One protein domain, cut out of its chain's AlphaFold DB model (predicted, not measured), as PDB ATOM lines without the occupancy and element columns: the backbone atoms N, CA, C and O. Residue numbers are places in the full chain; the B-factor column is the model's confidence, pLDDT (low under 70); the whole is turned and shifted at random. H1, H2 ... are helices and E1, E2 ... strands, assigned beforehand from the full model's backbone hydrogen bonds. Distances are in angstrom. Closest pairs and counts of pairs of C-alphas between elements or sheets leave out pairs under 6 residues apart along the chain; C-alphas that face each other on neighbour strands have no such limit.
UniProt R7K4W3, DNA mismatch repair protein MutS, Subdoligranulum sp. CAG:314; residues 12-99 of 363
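AT A GLANCE: This is residues 12 to 99 of the 363 residues of the protein "DNA mismatch repair protein MutS" of Subdoligranulum sp. CAG:314 (UniProt R7K4W3). Helix H4 forms the middle of a small cluster of helices, with H1 and H3 packed on it at wide angles and H2 packed on its last two residues, 88 and 89. At one end of the long axis a small three-stranded sheet extends beyond the helices, with the turn of the E1 and E2 hairpin at its tip; the link from H3 to H4 makes the other end. The printed part has 88 residues, with four named helices and three named strands in the order H1, H2, E1, E2, H3, H4, E3. The sheet has the order E1, E2, E3 and is antiparallel, and the class is mixed, helices and strands. The whole is compact, with a radius of gyration of the C-alphas of 13.8 A and spans of 42 by 29 by 17 A.

HOW THE PARTS SIT: In the sheet, inner strand E2, residues 43 to 48, has edge strands E1, residues 36 to 40, and E3, residues 96 to 98, as neighbours. E1 and E2 form a hairpin, antiparallel at 137 degrees, with N 38 and O 45 within hydrogen-bond range at 2.8 A. E2 and E3 are antiparallel at 133 degrees, with N 46 and O 98 within hydrogen-bond range at 2.8 A. H2, residues 26 to 34, is on the sheet but only grazes it, with residues 30 to 34. The hub is H4, residues 78 to 89. H2 touches its residues 88 to 89 alone, at a steep tilt of 63 degrees, the same way; the closest C-alphas, of Leu 28 and Glu 89, are 6.2 A apart. H3, residues 51 to 67, touches H4 with residues 54 to 58 alone, at a steep tilt of 55 degrees, opposite ways; the closest C-alphas, of Phe 54 and Tyr 87, are 6.6 A apart. H1, residues 12 to 23, touches H4 with residues 16 to 20 alone, only just about perpendicular at 71 degrees; the closest C-alphas, of Ile 16 and Tyr 81, are 6.6 A apart. H2 and H3 are apart. In H1, H2, H3 and H4 every O i to N i+4 pair is within hydrogen-bond range.

IN THESE COORDINATES: E2 is 15.5 A long from first to last C-alpha, E1 12.7 A and E3 6.6 A. H3 is 24.3 A long, H1 16.7 A, H4 16.5 A and H2 12.0 A. H1 begins at C-alpha 12 (204.648, 184.432, 341.113), H3 ends at C-alpha 67 (201.652, 186.282, 317.929), and E3 ends at C-alpha 98 (223.203, 202.818, 338.229).

THE WHOLE: The C-alphas of Gly 42 and Ser 71, the two farthest apart, are 42.3 A from each other. The printed part has no cut and no long link. Its mean pLDDT is 87.6, and residue 71 is under 70.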
ATOM      1  N   PRO A  12     203.985 184.752 342.378       88.81
ATOM      2  CA  PRO A  12     204.648 184.432 341.113       88.81
ATOM      3  C   PRO A  12     206.160 184.696 341.153       88.81
ATOM      4  O   PRO A  12     206.943 183.877 340.686       88.81
ATOM      5  N   GLN A  13     206.576 185.814 341.754       92.19
ATOM      6  CA  GLN A  13     207.988 186.185 341.856       92.19
ATOM      7  C   GLN A  13     208.744 185.309 342.860       92.19
ATOM      8  O   GLN A  13     209.917 185.028 342.645       92.19
ATOM      9  N   GLU A  14     208.078 184.840 343.918       92.00
ATOM     10  CA  GLU A  14     208.650 183.882 344.875       92.00
ATOM     11  C   GLU A  14     209.014 182.555 344.200       92.00
ATOM     12  O   GLU A  14     210.089 182.016 344.452       92.00
ATOM     13  N   LEU A  15     208.158 182.055 343.302       91.31
ATOM     14  CA  LEU A  15     208.421 180.829 342.542       91.31
ATOM     15  C   LEU A  15     209.626 180.986 341.610       91.31
ATOM     16  O   LEU A  15     210.499 180.123 341.573       91.31
ATOM     17  N   ILE A  16     209.706 182.116 340.904       92.06
ATOM     18  CA  ILE A  16     210.844 182.433 340.032       92.06
ATOM     19  C   ILE A  16     212.126 182.582 340.855       92.06
ATOM     20  O   ILE A  16     213.172 182.072 340.465       92.06
ATOM     21  N   LEU A  17     212.055 183.252 342.008       92.00
ATOM     22  CA  LEU A  17     213.195 183.419 342.902       92.00
ATOM     23  C   LEU A  17     213.702 182.072 343.424       92.00
ATOM     24  O   LEU A  17     214.905 181.833 343.381       92.00
ATOM     25  N   ALA A  18     212.803 181.194 343.874       91.50
ATOM     26  CA  ALA A  18     213.158 179.853 344.329       91.50
ATOM     27  C   ALA A  18     213.820 179.042 343.206       91.50
ATOM     28  O   ALA A  18     214.872 178.442 343.415       91.50
ATOM     29  N   TYR A  19     213.263 179.108 341.992       91.88
ATOM     30  CA  TYR A  19     213.848 178.460 340.821       91.88
ATOM     31  C   TYR A  19     215.260 178.977 340.521       91.88
ATOM     32  O   TYR A  19     216.176 178.180 340.310       91.88
ATOM     33  N   LEU A  20     215.462 180.299 340.528       91.00
ATOM     34  CA  LEU A  20     216.774 180.907 340.302       91.00
ATOM     35  C   LEU A  20     217.766 180.542 341.412       91.00
ATOM     36  O   LEU A  20     218.923 180.281 341.120       91.00
ATOM     37  N   GLN A  21     217.339 180.475 342.673       91.31
ATOM     38  CA  GLN A  21     218.209 180.071 343.785       91.31
ATOM     39  C   GLN A  21     218.689 178.618 343.671       91.31
ATOM     40  O   GLN A  21     219.788 178.302 344.126       91.31
ATOM     41  N   GLU A  22     217.873 177.740 343.087       90.50
ATOM     42  CA  GLU A  22     218.203 176.327 342.898       90.50
ATOM     43  C   GLU A  22     219.021 176.073 341.621       90.50
ATOM     44  O   GLU A  22     219.887 175.200 341.624       90.50
ATOM     45  N   ASN A  23     218.777 176.838 340.548       90.25
ATOM     46  CA  ASN A  23     219.298 176.539 339.206       90.25
ATOM     47  C   ASN A  23     220.293 177.572 338.649       90.25
ATOM     48  O   ASN A  23     220.892 177.320 337.603       90.25
ATOM     49  N   ALA A  24     220.479 178.735 339.284       89.38
ATOM     50  CA  ALA A  24     221.469 179.707 338.824       89.38
ATOM     51  C   ALA A  24     222.897 179.199 339.065       89.38
ATOM     52  O   ALA A  24     223.221 178.691 340.139       89.38
ATOM     53  N   SER A  25     223.768 179.391 338.073       90.50
ATOM     54  CA  SER A  25     225.208 179.185 338.231       90.50
ATOM     55  C   SER A  25     225.815 180.247 339.153       90.50
ATOM     56  O   SER A  25     225.255 181.332 339.321       90.50
ATOM     57  N   ASP A  26     226.995 179.976 339.714       89.06
ATOM     58  CA  ASP A  26     227.687 180.941 340.582       89.06
ATOM     59  C   ASP A  26     227.998 182.259 339.856       89.06
ATOM     60  O   ASP A  26     227.842 183.337 340.429       89.06
ATOM     61  N   VAL A  27     228.330 182.183 338.563       89.06
ATOM     62  CA  VAL A  27     228.553 183.355 337.701       89.06
ATOM     63  C   VAL A  27     227.271 184.171 337.540       89.06
ATOM     64  O   VAL A  27     227.285 185.396 337.653       89.06
ATOM     65  N   LEU A  28     226.136 183.507 337.298       89.00
ATOM     66  CA  LEU A  28     224.848 184.186 337.170       89.00
ATOM     67  C   LEU A  28     224.425 184.826 338.496       89.00
ATOM     68  O   LEU A  28     223.932 185.953 338.514       89.00
ATOM     69  N   ALA A  29     224.651 184.135 339.612       89.50
ATOM     70  CA  ALA A  29     224.374 184.662 340.939       89.50
ATOM     71  C   ALA A  29     225.220 185.905 341.252       89.50
ATOM     72  O   ALA A  29     224.704 186.874 341.814       89.50
ATOM     73  N   GLU A  30     226.490 185.921 340.839       88.31
ATOM     74  CA  GLU A  30     227.335 187.108 340.927       88.31
ATOM     75  C   GLU A  30     226.761 188.253 340.088       88.31
ATOM     76  O   GLU A  30     226.515 189.321 340.645       88.31
ATOM     77  N   LYS A  31     226.428 188.020 338.808       89.44
ATOM     78  CA  LYS A  31     225.797 189.030 337.935       89.44
ATOM     79  C   LYS A  31     224.521 189.619 338.543       89.44
ATOM     80  O   LYS A  31     224.294 190.825 338.460       89.44
ATOM     81  N   ILE A  32     223.688 188.785 339.163       89.50
ATOM     82  CA  ILE A  32     222.456 189.218 339.835       89.50
ATOM     83  C   ILE A  32     222.773 190.105 341.049       89.50
ATOM     84  O   ILE A  32     222.111 191.122 341.265       89.50
ATOM     85  N   ASN A  33     223.788 189.745 341.835       89.75
ATOM     86  CA  ASN A  33     224.113 190.411 343.094       89.75
ATOM     87  C   ASN A  33     224.917 191.708 342.910       89.75
ATOM     88  O   ASN A  33     224.626 192.718 343.563       89.75
ATOM     89  N   SER A  34     225.933 191.691 342.046       85.31
ATOM     90  CA  SER A  34     226.831 192.824 341.797       85.31
ATOM     91  C   SER A  34     226.331 193.732 340.667       85.31
ATOM     92  O   SER A  34     226.547 194.948 340.722       85.31
ATOM     93  N   GLY A  35     225.552 193.190 339.727       85.75
ATOM     94  CA  GLY A  35     225.158 193.860 338.491       85.75
ATOM     95  C   GLY A  35     226.219 193.711 337.401       85.75
ATOM     96  O   GLY A  35     227.358 193.334 337.665       85.75
ATOM     97  N   THR A  36     225.856 194.022 336.159       87.56
ATOM     98  CA  THR A  36     226.765 193.908 335.007       87.56
ATOM     99  C   THR A  36     227.198 195.283 334.491       87.56
ATOM    100  O   THR A  36     226.400 196.224 334.506       87.56
ATOM    101  N   PRO A  37     228.457 195.456 334.047       87.38
ATOM    102  CA  PRO A  37     228.887 196.692 333.399       87.38
ATOM    103  C   PRO A  37     228.054 196.967 332.142       87.38
ATOM    104  O   PRO A  37     227.845 196.076 331.325       87.38
ATOM    105  N   PHE A  38     227.585 198.201 331.977       87.31
ATOM    106  CA  PHE A  38     226.745 198.609 330.855       87.31
ATOM    107  C   PHE A  38     227.140 200.003 330.378       87.31
ATOM    108  O   PHE A  38     227.271 200.922 331.184       87.31
ATOM    109  N   GLU A  39     227.318 200.191 329.074       85.69
ATOM    110  CA  GLU A  39     227.683 201.492 328.513       85.69
ATOM    111  C   GLU A  39     226.472 202.150 327.850       85.69
ATOM    112  O   GLU A  39     225.822 201.571 326.980       85.69
ATOM    113  N   LYS A  40     226.143 203.374 328.274       82.31
ATOM    114  CA  LYS A  40     225.059 204.163 327.676       82.31
ATOM    115  C   LYS A  40     225.422 205.639 327.672       82.31
ATOM    116  O   LYS A  40     225.901 206.158 328.676       82.31
ATOM    117  N   ASP A  41     225.191 206.316 326.549       78.56
ATOM    118  CA  ASP A  41     225.479 207.748 326.371       78.56
ATOM    119  C   ASP A  41     226.950 208.125 326.685       78.56
ATOM    120  O   ASP A  41     227.226 209.192 327.239       78.56
ATOM    121  N   GLY A  42     227.899 207.225 326.381       78.94
ATOM    122  CA  GLY A  42     229.334 207.392 326.664       78.94
ATOM    123  C   GLY A  42     229.708 207.306 328.149       78.94
ATOM    124  O   GLY A  42     230.796 207.728 328.541       78.94
ATOM    125  N   LYS A  43     228.804 206.803 329.002       81.50
ATOM    126  CA  LYS A  43     229.025 206.617 330.442       81.50
ATOM    127  C   LYS A  43     229.018 205.136 330.800       81.50
ATOM    128  O   LYS A  43     228.122 204.398 330.390       81.50
ATOM    129  N   LYS A  44     229.986 204.732 331.628       86.25
ATOM    130  CA  LYS A  44     230.026 203.408 332.261       86.25
ATOM    131  C   LYS A  44     229.033 203.376 333.422       86.25
ATOM    132  O   LYS A  44     229.176 204.127 334.388       86.25
ATOM    133  N   LEU A  45     228.025 202.528 333.298       88.56
ATOM    134  CA  LEU A  45     226.949 202.304 334.255       88.56
ATOM    135  C   LEU A  45     226.985 200.845 334.730       88.56
ATOM    136  O   LEU A  45     227.649 199.994 334.144       88.56
ATOM    137  N   ILE A  46     226.258 200.560 335.803       88.19
ATOM    138  CA  ILE A  46     226.040 199.217 336.334       88.19
ATOM    139  C   ILE A  46     224.571 198.874 336.112       88.19
ATOM    140  O   ILE A  46     223.682 199.537 336.646       88.19
ATOM    141  N   ASN A  47     224.308 197.849 335.315       90.94
ATOM    142  CA  ASN A  47     222.981 197.308 335.082       90.94
ATOM    143  C   ASN A  47     222.616 196.329 336.201       90.94
ATOM    144  O   ASN A  47     223.253 195.288 336.360       90.94
ATOM    145  N   LYS A  48     221.574 196.650 336.969       90.06
ATOM    146  CA  LYS A  48     220.989 195.735 337.951       90.06
ATOM    147  C   LYS A  48     219.583 195.362 337.525       90.06
ATOM    148  O   LYS A  48     218.693 196.206 337.388       90.06
ATOM    149  N   LYS A  49     219.382 194.068 337.339       91.88
ATOM    150  CA  LYS A  49     218.104 193.492 336.942       91.88
ATOM    151  C   LYS A  49     217.288 193.145 338.184       91.88
ATOM    152  O   LYS A  49     217.828 192.701 339.190       91.88
ATOM    153  N   THR A  50     215.980 193.345 338.106       92.25
ATOM    154  CA  THR A  50     215.036 193.048 339.192       92.25
ATOM    155  C   THR A  50     213.977 192.055 338.727       92.25
ATOM    156  O   THR A  50     213.733 191.924 337.524       92.25
ATOM    157  N   LEU A  51     213.314 191.384 339.675       91.56
ATOM    158  CA  LEU A  51     212.188 190.491 339.372       91.56
ATOM    159  C   LEU A  51     211.007 191.252 338.753       91.56
ATOM    160  O   LEU A  51     210.363 190.739 337.845       91.56
ATOM    161  N   ASP A  52     210.771 192.504 339.151       91.06
ATOM    162  CA  ASP A  52     209.755 193.351 338.510       91.06
ATOM    163  C   ASP A  52     210.085 193.637 337.036       91.06
ATOM    164  O   ASP A  52     209.195 193.642 336.183       91.06
ATOM    165  N   GLY A  53     211.367 193.857 336.722       90.31
ATOM    166  CA  GLY A  53     211.839 193.989 335.343       90.31
ATOM    167  C   GLY A  53     211.657 192.693 334.554       90.31
ATOM    168  O   GLY A  53     211.142 192.727 333.436       90.31
ATOM    169  N   PHE A  54     211.967 191.552 335.179       93.50
ATOM    170  CA  PHE A  54     211.735 190.239 334.584       93.50
ATOM    171  C   PHE A  54     210.256 190.012 334.251       93.50
ATOM    172  O   PHE A  54     209.949 189.580 333.148       93.50
ATOM    173  N   MET A  55     209.320 190.350 335.144       91.31
ATOM    174  CA  MET A  55     207.888 190.156 334.875       91.31
ATOM    175  C   MET A  55     207.408 190.937 333.642       91.31
ATOM    176  O   MET A  55     206.560 190.445 332.899       91.31
ATOM    177  N   ARG A  56     207.958 192.135 333.397       91.75
ATOM    178  CA  ARG A  56     207.669 192.910 332.176       91.75
ATOM    179  C   ARG A  56     208.253 192.236 330.939       91.75
ATOM    180  O   ARG A  56     207.541 192.053 329.960       91.75
ATOM    181  N   PHE A  57     209.510 191.805 331.020       92.50
ATOM    182  CA  PHE A  57     210.167 191.058 329.950       92.50
ATOM    183  C   PHE A  57     209.412 189.764 329.599       92.50
ATOM    184  O   PHE A  57     209.125 189.508 328.435       92.50
ATOM    185  N   ALA A  58     209.010 188.987 330.607       91.31
ATOM    186  CA  ALA A  58     208.238 187.762 330.435       91.31
ATOM    187  C   ALA A  58     206.868 188.022 329.792       91.31
ATOM    188  O   ALA A  58     206.384 187.197 329.022       91.31
ATOM    189  N   MET A  59     206.244 189.173 330.067       89.31
ATOM    190  CA  MET A  59     204.999 189.579 329.411       89.31
ATOM    191  C   MET A  59     205.211 189.876 327.920       89.31
ATOM    192  O   MET A  59     204.392 189.463 327.096       89.31
ATOM    193  N   ASP A  60     206.309 190.544 327.564       90.31
ATOM    194  CA  ASP A  60     206.664 190.809 326.167       90.31
ATOM    195  C   ASP A  60     207.016 189.515 325.415       90.31
ATOM    196  O   ASP A  60     206.561 189.314 324.288       90.31
ATOM    197  N   GLU A  61     207.753 188.594 326.042       90.12
ATOM    198  CA  GLU A  61     208.027 187.265 325.479       90.12
ATOM    199  C   GLU A  61     206.749 186.433 325.310       90.12
ATOM    200  O   GLU A  61     206.521 185.841 324.250       90.12
ATOM    201  N   ALA A  62     205.847 186.452 326.295       89.12
ATOM    202  CA  ALA A  62     204.545 185.801 326.182       89.12
ATOM    203  C   ALA A  62     203.705 186.387 325.036       89.12
ATOM    204  O   ALA A  62     203.044 185.639 324.313       89.12
ATOM    205  N   LYS A  63     203.765 187.707 324.817       88.44
ATOM    206  CA  LYS A  63     203.097 188.360 323.685       88.44
ATOM    207  C   LYS A  63     203.668 187.890 322.345       88.44
ATOM    208  O   LYS A  63     202.894 187.536 321.458       88.44
ATOM    209  N   LYS A  64     204.996 187.810 322.210       89.00
ATOM    210  CA  LYS A  64     205.651 187.276 321.000       89.00
ATOM    211  C   LYS A  64     205.258 185.823 320.734       89.00
ATOM    212  O   LYS A  64     205.080 185.432 319.583       89.00
ATOM    213  N   LEU A  65     205.124 185.005 321.781       86.38
ATOM    214  CA  LEU A  65     204.630 183.635 321.631       86.38
ATOM    215  C   LEU A  65     203.166 183.595 321.183       86.38
ATOM    216  O   LEU A  65     202.823 182.790 320.318       86.38
ATOM    217  N   ALA A  66     202.318 184.473 321.722       86.88
ATOM    218  CA  ALA A  66     200.917 184.567 321.319       86.88
ATOM    219  C   ALA A  66     200.769 184.974 319.841       86.88
ATOM    220  O   ALA A  66     199.959 184.391 319.123       86.88
ATOM    221  N   GLU A  67     201.600 185.900 319.351       87.81
ATOM    222  CA  GLU A  67     201.652 186.282 317.929       87.81
ATOM    223  C   GLU A  67     202.049 185.106 317.018       87.81
ATOM    224  O   GLU A  67     201.574 185.001 315.890       87.81
ATOM    225  N   LYS A  68     202.860 184.169 317.526       85.69
ATOM    226  CA  LYS A  68     203.235 182.921 316.838       85.69
ATOM    227  C   LYS A  68     202.182 181.807 316.964       85.69
ATOM    228  O   LYS A  68     202.439 180.679 316.548       85.69
ATOM    229  N   GLY A  69     201.010 182.102 317.531       83.88
ATOM    230  CA  GLY A  69     199.895 181.163 317.663       83.88
ATOM    231  C   GLY A  69     199.949 180.260 318.900       83.88
ATOM    232  O   GLY A  69     199.189 179.293 318.969       83.88
ATOM    233  N   ALA A  70     200.818 180.537 319.879       78.38
ATOM    234  CA  ALA A  70     200.816 179.807 321.147       78.38
ATOM    235  C   ALA A  70     199.613 180.211 322.019       78.38
ATOM    236  O   ALA A  70     199.258 181.386 322.103       78.38
ATOM    237  N   SER A  71     198.992 179.240 322.696       69.06
ATOM    238  CA  SER A  71     197.731 179.449 323.422       69.06
ATOM    239  C   SER A  71     197.887 180.041 324.828       69.06
ATOM    240  O   SER A  71     196.951 180.673 325.309       69.06
ATOM    241  N   SER A  72     199.029 179.841 325.501       71.00
ATOM    242  CA  SER A  72     199.330 180.422 326.825       71.00
ATOM    243  C   SER A  72     200.734 180.042 327.316       71.00
ATOM    244  O   SER A  72     201.151 178.908 327.102       71.00
ATOM    245  N   ALA A  73     201.395 180.933 328.061       74.88
ATOM    246  CA  ALA A  73     202.542 180.625 328.921       74.88
ATOM    247  C   ALA A  73     202.212 181.068 330.359       74.88
ATOM    248  O   ALA A  73     201.631 182.140 330.546       74.88
ATOM    249  N   PHE A  74     202.533 180.247 331.363       77.56
ATOM    250  CA  PHE A  74     202.221 180.516 332.775       77.56
ATOM    251  C   PHE A  74     203.490 180.554 333.627       77.56
ATOM    252  O   PHE A  74     204.484 179.936 333.274       77.56
ATOM    253  N   VAL A  75     203.469 181.251 334.766       75.25
ATOM    254  CA  VAL A  75     204.675 181.472 335.592       75.25
ATOM    255  C   VAL A  75     205.299 180.173 336.117       75.25
ATOM    256  O   VAL A  75     206.507 180.107 336.301       75.25
ATOM    257  N   GLU A  76     204.492 179.129 336.304       77.19
ATOM    258  CA  GLU A  76     204.948 177.797 336.730       77.19
ATOM    259  C   GLU A  76     205.465 176.923 335.566       77.19
ATOM    260  O   GLU A  76     205.862 175.778 335.778       77.19
ATOM    261  N   ASP A  77     205.456 177.440 334.335       81.62
ATOM    262  CA  ASP A  77     205.929 176.736 333.148       81.62
ATOM    263  C   ASP A  77     207.464 176.782 333.057       81.62
ATOM    264  O   ASP A  77     208.097 177.822 333.262       81.62
ATOM    265  N   LYS A  78     208.066 175.656 332.653       85.06
ATOM    266  CA  LYS A  78     209.500 175.548 332.345       85.06
ATOM    267  C   LYS A  78     209.950 176.603 331.338       85.06
ATOM    268  O   LYS A  78     211.082 177.070 331.417       85.06
ATOM    269  N   VAL A  79     209.066 176.997 330.422       87.44
ATOM    270  CA  VAL A  79     209.338 178.058 329.447       87.44
ATOM    271  C   VAL A  79     209.605 179.399 330.143       87.44
ATOM    272  O   VAL A  79     210.593 180.060 329.829       87.44
ATOM    273  N   VAL A  80     208.784 179.780 331.129       89.44
ATOM    274  CA  VAL A  80     208.941 181.053 331.855       89.44
ATOM    275  C   VAL A  80     210.175 181.030 332.755       89.44
ATOM    276  O   VAL A  80     210.893 182.025 332.843       89.44
ATOM    277  N   TYR A  81     210.486 179.886 333.361       91.75
ATOM    278  CA  TYR A  81     211.738 179.714 334.096       91.75
ATOM    279  C   TYR A  81     212.977 179.832 333.196       91.75
ATOM    280  O   TYR A  81     213.967 180.452 333.589       91.75
ATOM    281  N   GLY A  82     212.908 179.322 331.962       90.31
ATOM    282  CA  GLY A  82     213.950 179.526 330.954       90.31
ATOM    283  C   GLY A  82     214.145 181.004 330.608       90.31
ATOM    284  O   GLY A  82     215.276 181.484 330.539       90.31
ATOM    285  N   TRP A  83     213.052 181.761 330.485       93.81
ATOM    286  CA  TRP A  83     213.130 183.211 330.297       93.81
ATOM    287  C   TRP A  83     213.769 183.928 331.477       93.81
ATOM    288  O   TRP A  83     214.442 184.928 331.261       93.81
ATOM    289  N   ALA A  84     213.570 183.447 332.708       92.69
ATOM    290  CA  ALA A  84     214.195 184.046 333.883       92.69
ATOM    291  C   ALA A  84     215.721 183.935 333.804       92.69
ATOM    292  O   ALA A  84     216.408 184.941 333.960       92.69
ATOM    293  N   ILE A  85     216.246 182.748 333.486       92.31
ATOM    294  CA  ILE A  85     217.689 182.544 333.297       92.31
ATOM    295  C   ILE A  85     218.210 183.452 332.182       92.31
ATOM    296  O   ILE A  85     219.107 184.254 332.428       92.31
ATOM    297  N   HIS A  86     217.575 183.418 331.007       92.31
ATOM    298  CA  HIS A  86     217.981 184.243 329.868       92.31
ATOM    299  C   HIS A  86     217.958 185.743 330.193       92.31
ATOM    300  O   HIS A  86     218.918 186.459 329.915       92.31
ATOM    301  N   TYR A  87     216.898 186.220 330.851       93.25
ATOM    302  CA  TYR A  87     216.767 187.617 331.246       93.25
ATOM    303  C   TYR A  87     217.918 188.063 332.139       93.25
ATOM    304  O   TYR A  87     218.435 189.156 331.933       93.25
ATOM    305  N   PHE A  88     218.335 187.255 333.118       92.12
ATOM    306  CA  PHE A  88     219.426 187.618 334.023       92.12
ATOM    307  C   PHE A  88     220.815 187.413 333.404       92.12
ATOM    308  O   PHE A  88     221.706 188.217 333.677       92.12
ATOM    309  N   GLU A  89     220.978 186.429 332.523       91.50
ATOM    310  CA  GLU A  89     222.251 186.078 331.888       91.50
ATOM    311  C   GLU A  89     222.663 187.041 330.765       91.50
ATOM    312  O   GLU A  89     223.842 187.382 330.660       91.50
ATOM    313  N   GLU A  90     221.693 187.515 329.978       90.56
ATOM    314  CA  GLU A  90     221.931 188.299 328.763       90.56
ATOM    315  C   GLU A  90     222.292 189.759 329.070       90.56
ATOM    316  O   GLU A  90     221.450 190.551 329.507       90.56
ATOM    317  N   ASP A  91     223.538 190.155 328.822       86.81
ATOM    318  CA  ASP A  91     224.044 191.485 329.186       86.81
ATOM    319  C   ASP A  91     223.405 192.614 328.354       86.81
ATOM    320  O   ASP A  91     223.313 193.753 328.824       86.81
ATOM    321  N   ALA A  92     222.877 192.296 327.166       86.00
ATOM    322  CA  ALA A  92     222.174 193.246 326.306       86.00
ATOM    323  C   ALA A  92     220.832 193.735 326.885       86.00
ATOM    324  O   ALA A  92     220.350 194.814 326.523       86.00
ATOM    325  N   ILE A  93     220.211 192.972 327.794       86.19
ATOM    326  CA  ILE A  93     218.920 193.344 328.381       86.19
ATOM    327  C   ILE A  93     219.142 194.352 329.513       86.19
ATOM    328  O   ILE A  93     219.618 194.025 330.604       86.19
ATOM    329  N   ALA A  94     218.756 195.602 329.263       82.19
ATOM    330  CA  ALA A  94     218.861 196.678 330.239       82.19
ATOM    331  C   ALA A  94     217.767 196.575 331.321       82.19
ATOM    332  O   ALA A  94     216.575 196.676 331.031       82.19
ATOM    333  N   GLY A  95     218.190 196.421 332.575       83.69
ATOM    334  CA  GLY A  95     217.373 196.611 333.769       83.69
ATOM    335  C   GLY A  95     217.481 198.044 334.292       83.69
ATOM    336  O   GLY A  95     217.483 199.014 333.530       83.69
ATOM    337  N   THR A  96     217.584 198.193 335.611       84.12
ATOM    338  CA  THR A  96     217.801 199.495 336.243       84.12
ATOM    339  C   THR A  96     219.286 199.841 336.186       84.12
ATOM    340  O   THR A  96     220.128 199.108 336.702       84.12
ATOM    341  N   LEU A  97     219.618 200.966 335.554       86.75
ATOM    342  CA  LEU A  97     220.997 201.424 335.403       86.75
ATOM    343  C   LEU A  97     221.406 202.294 336.597       86.75
ATOM    344  O   LEU A  97     220.668 203.190 337.000       86.75
ATOM    345  N   TYR A  98     222.603 202.067 337.126       84.38
ATOM    346  CA  TYR A  98     223.203 202.818 338.229       84.38
ATOM    347  C   TYR A  98     224.526 203.442 337.785       84.38
ATOM    348  O   TYR A  98     225.266 202.855 337.001       84.38
ATOM    349  N   ASN A  99     224.848 204.633 338.282       85.06
ATOM    350  CA  ASN A  99     226.179 205.215 338.123       85.06
ATOM    351  C   ASN A  99     227.190 204.484 339.028       85.06
ATOM    352  O   ASN A  99     226.796 203.786 339.963       85.06
TER     353      ASN A  99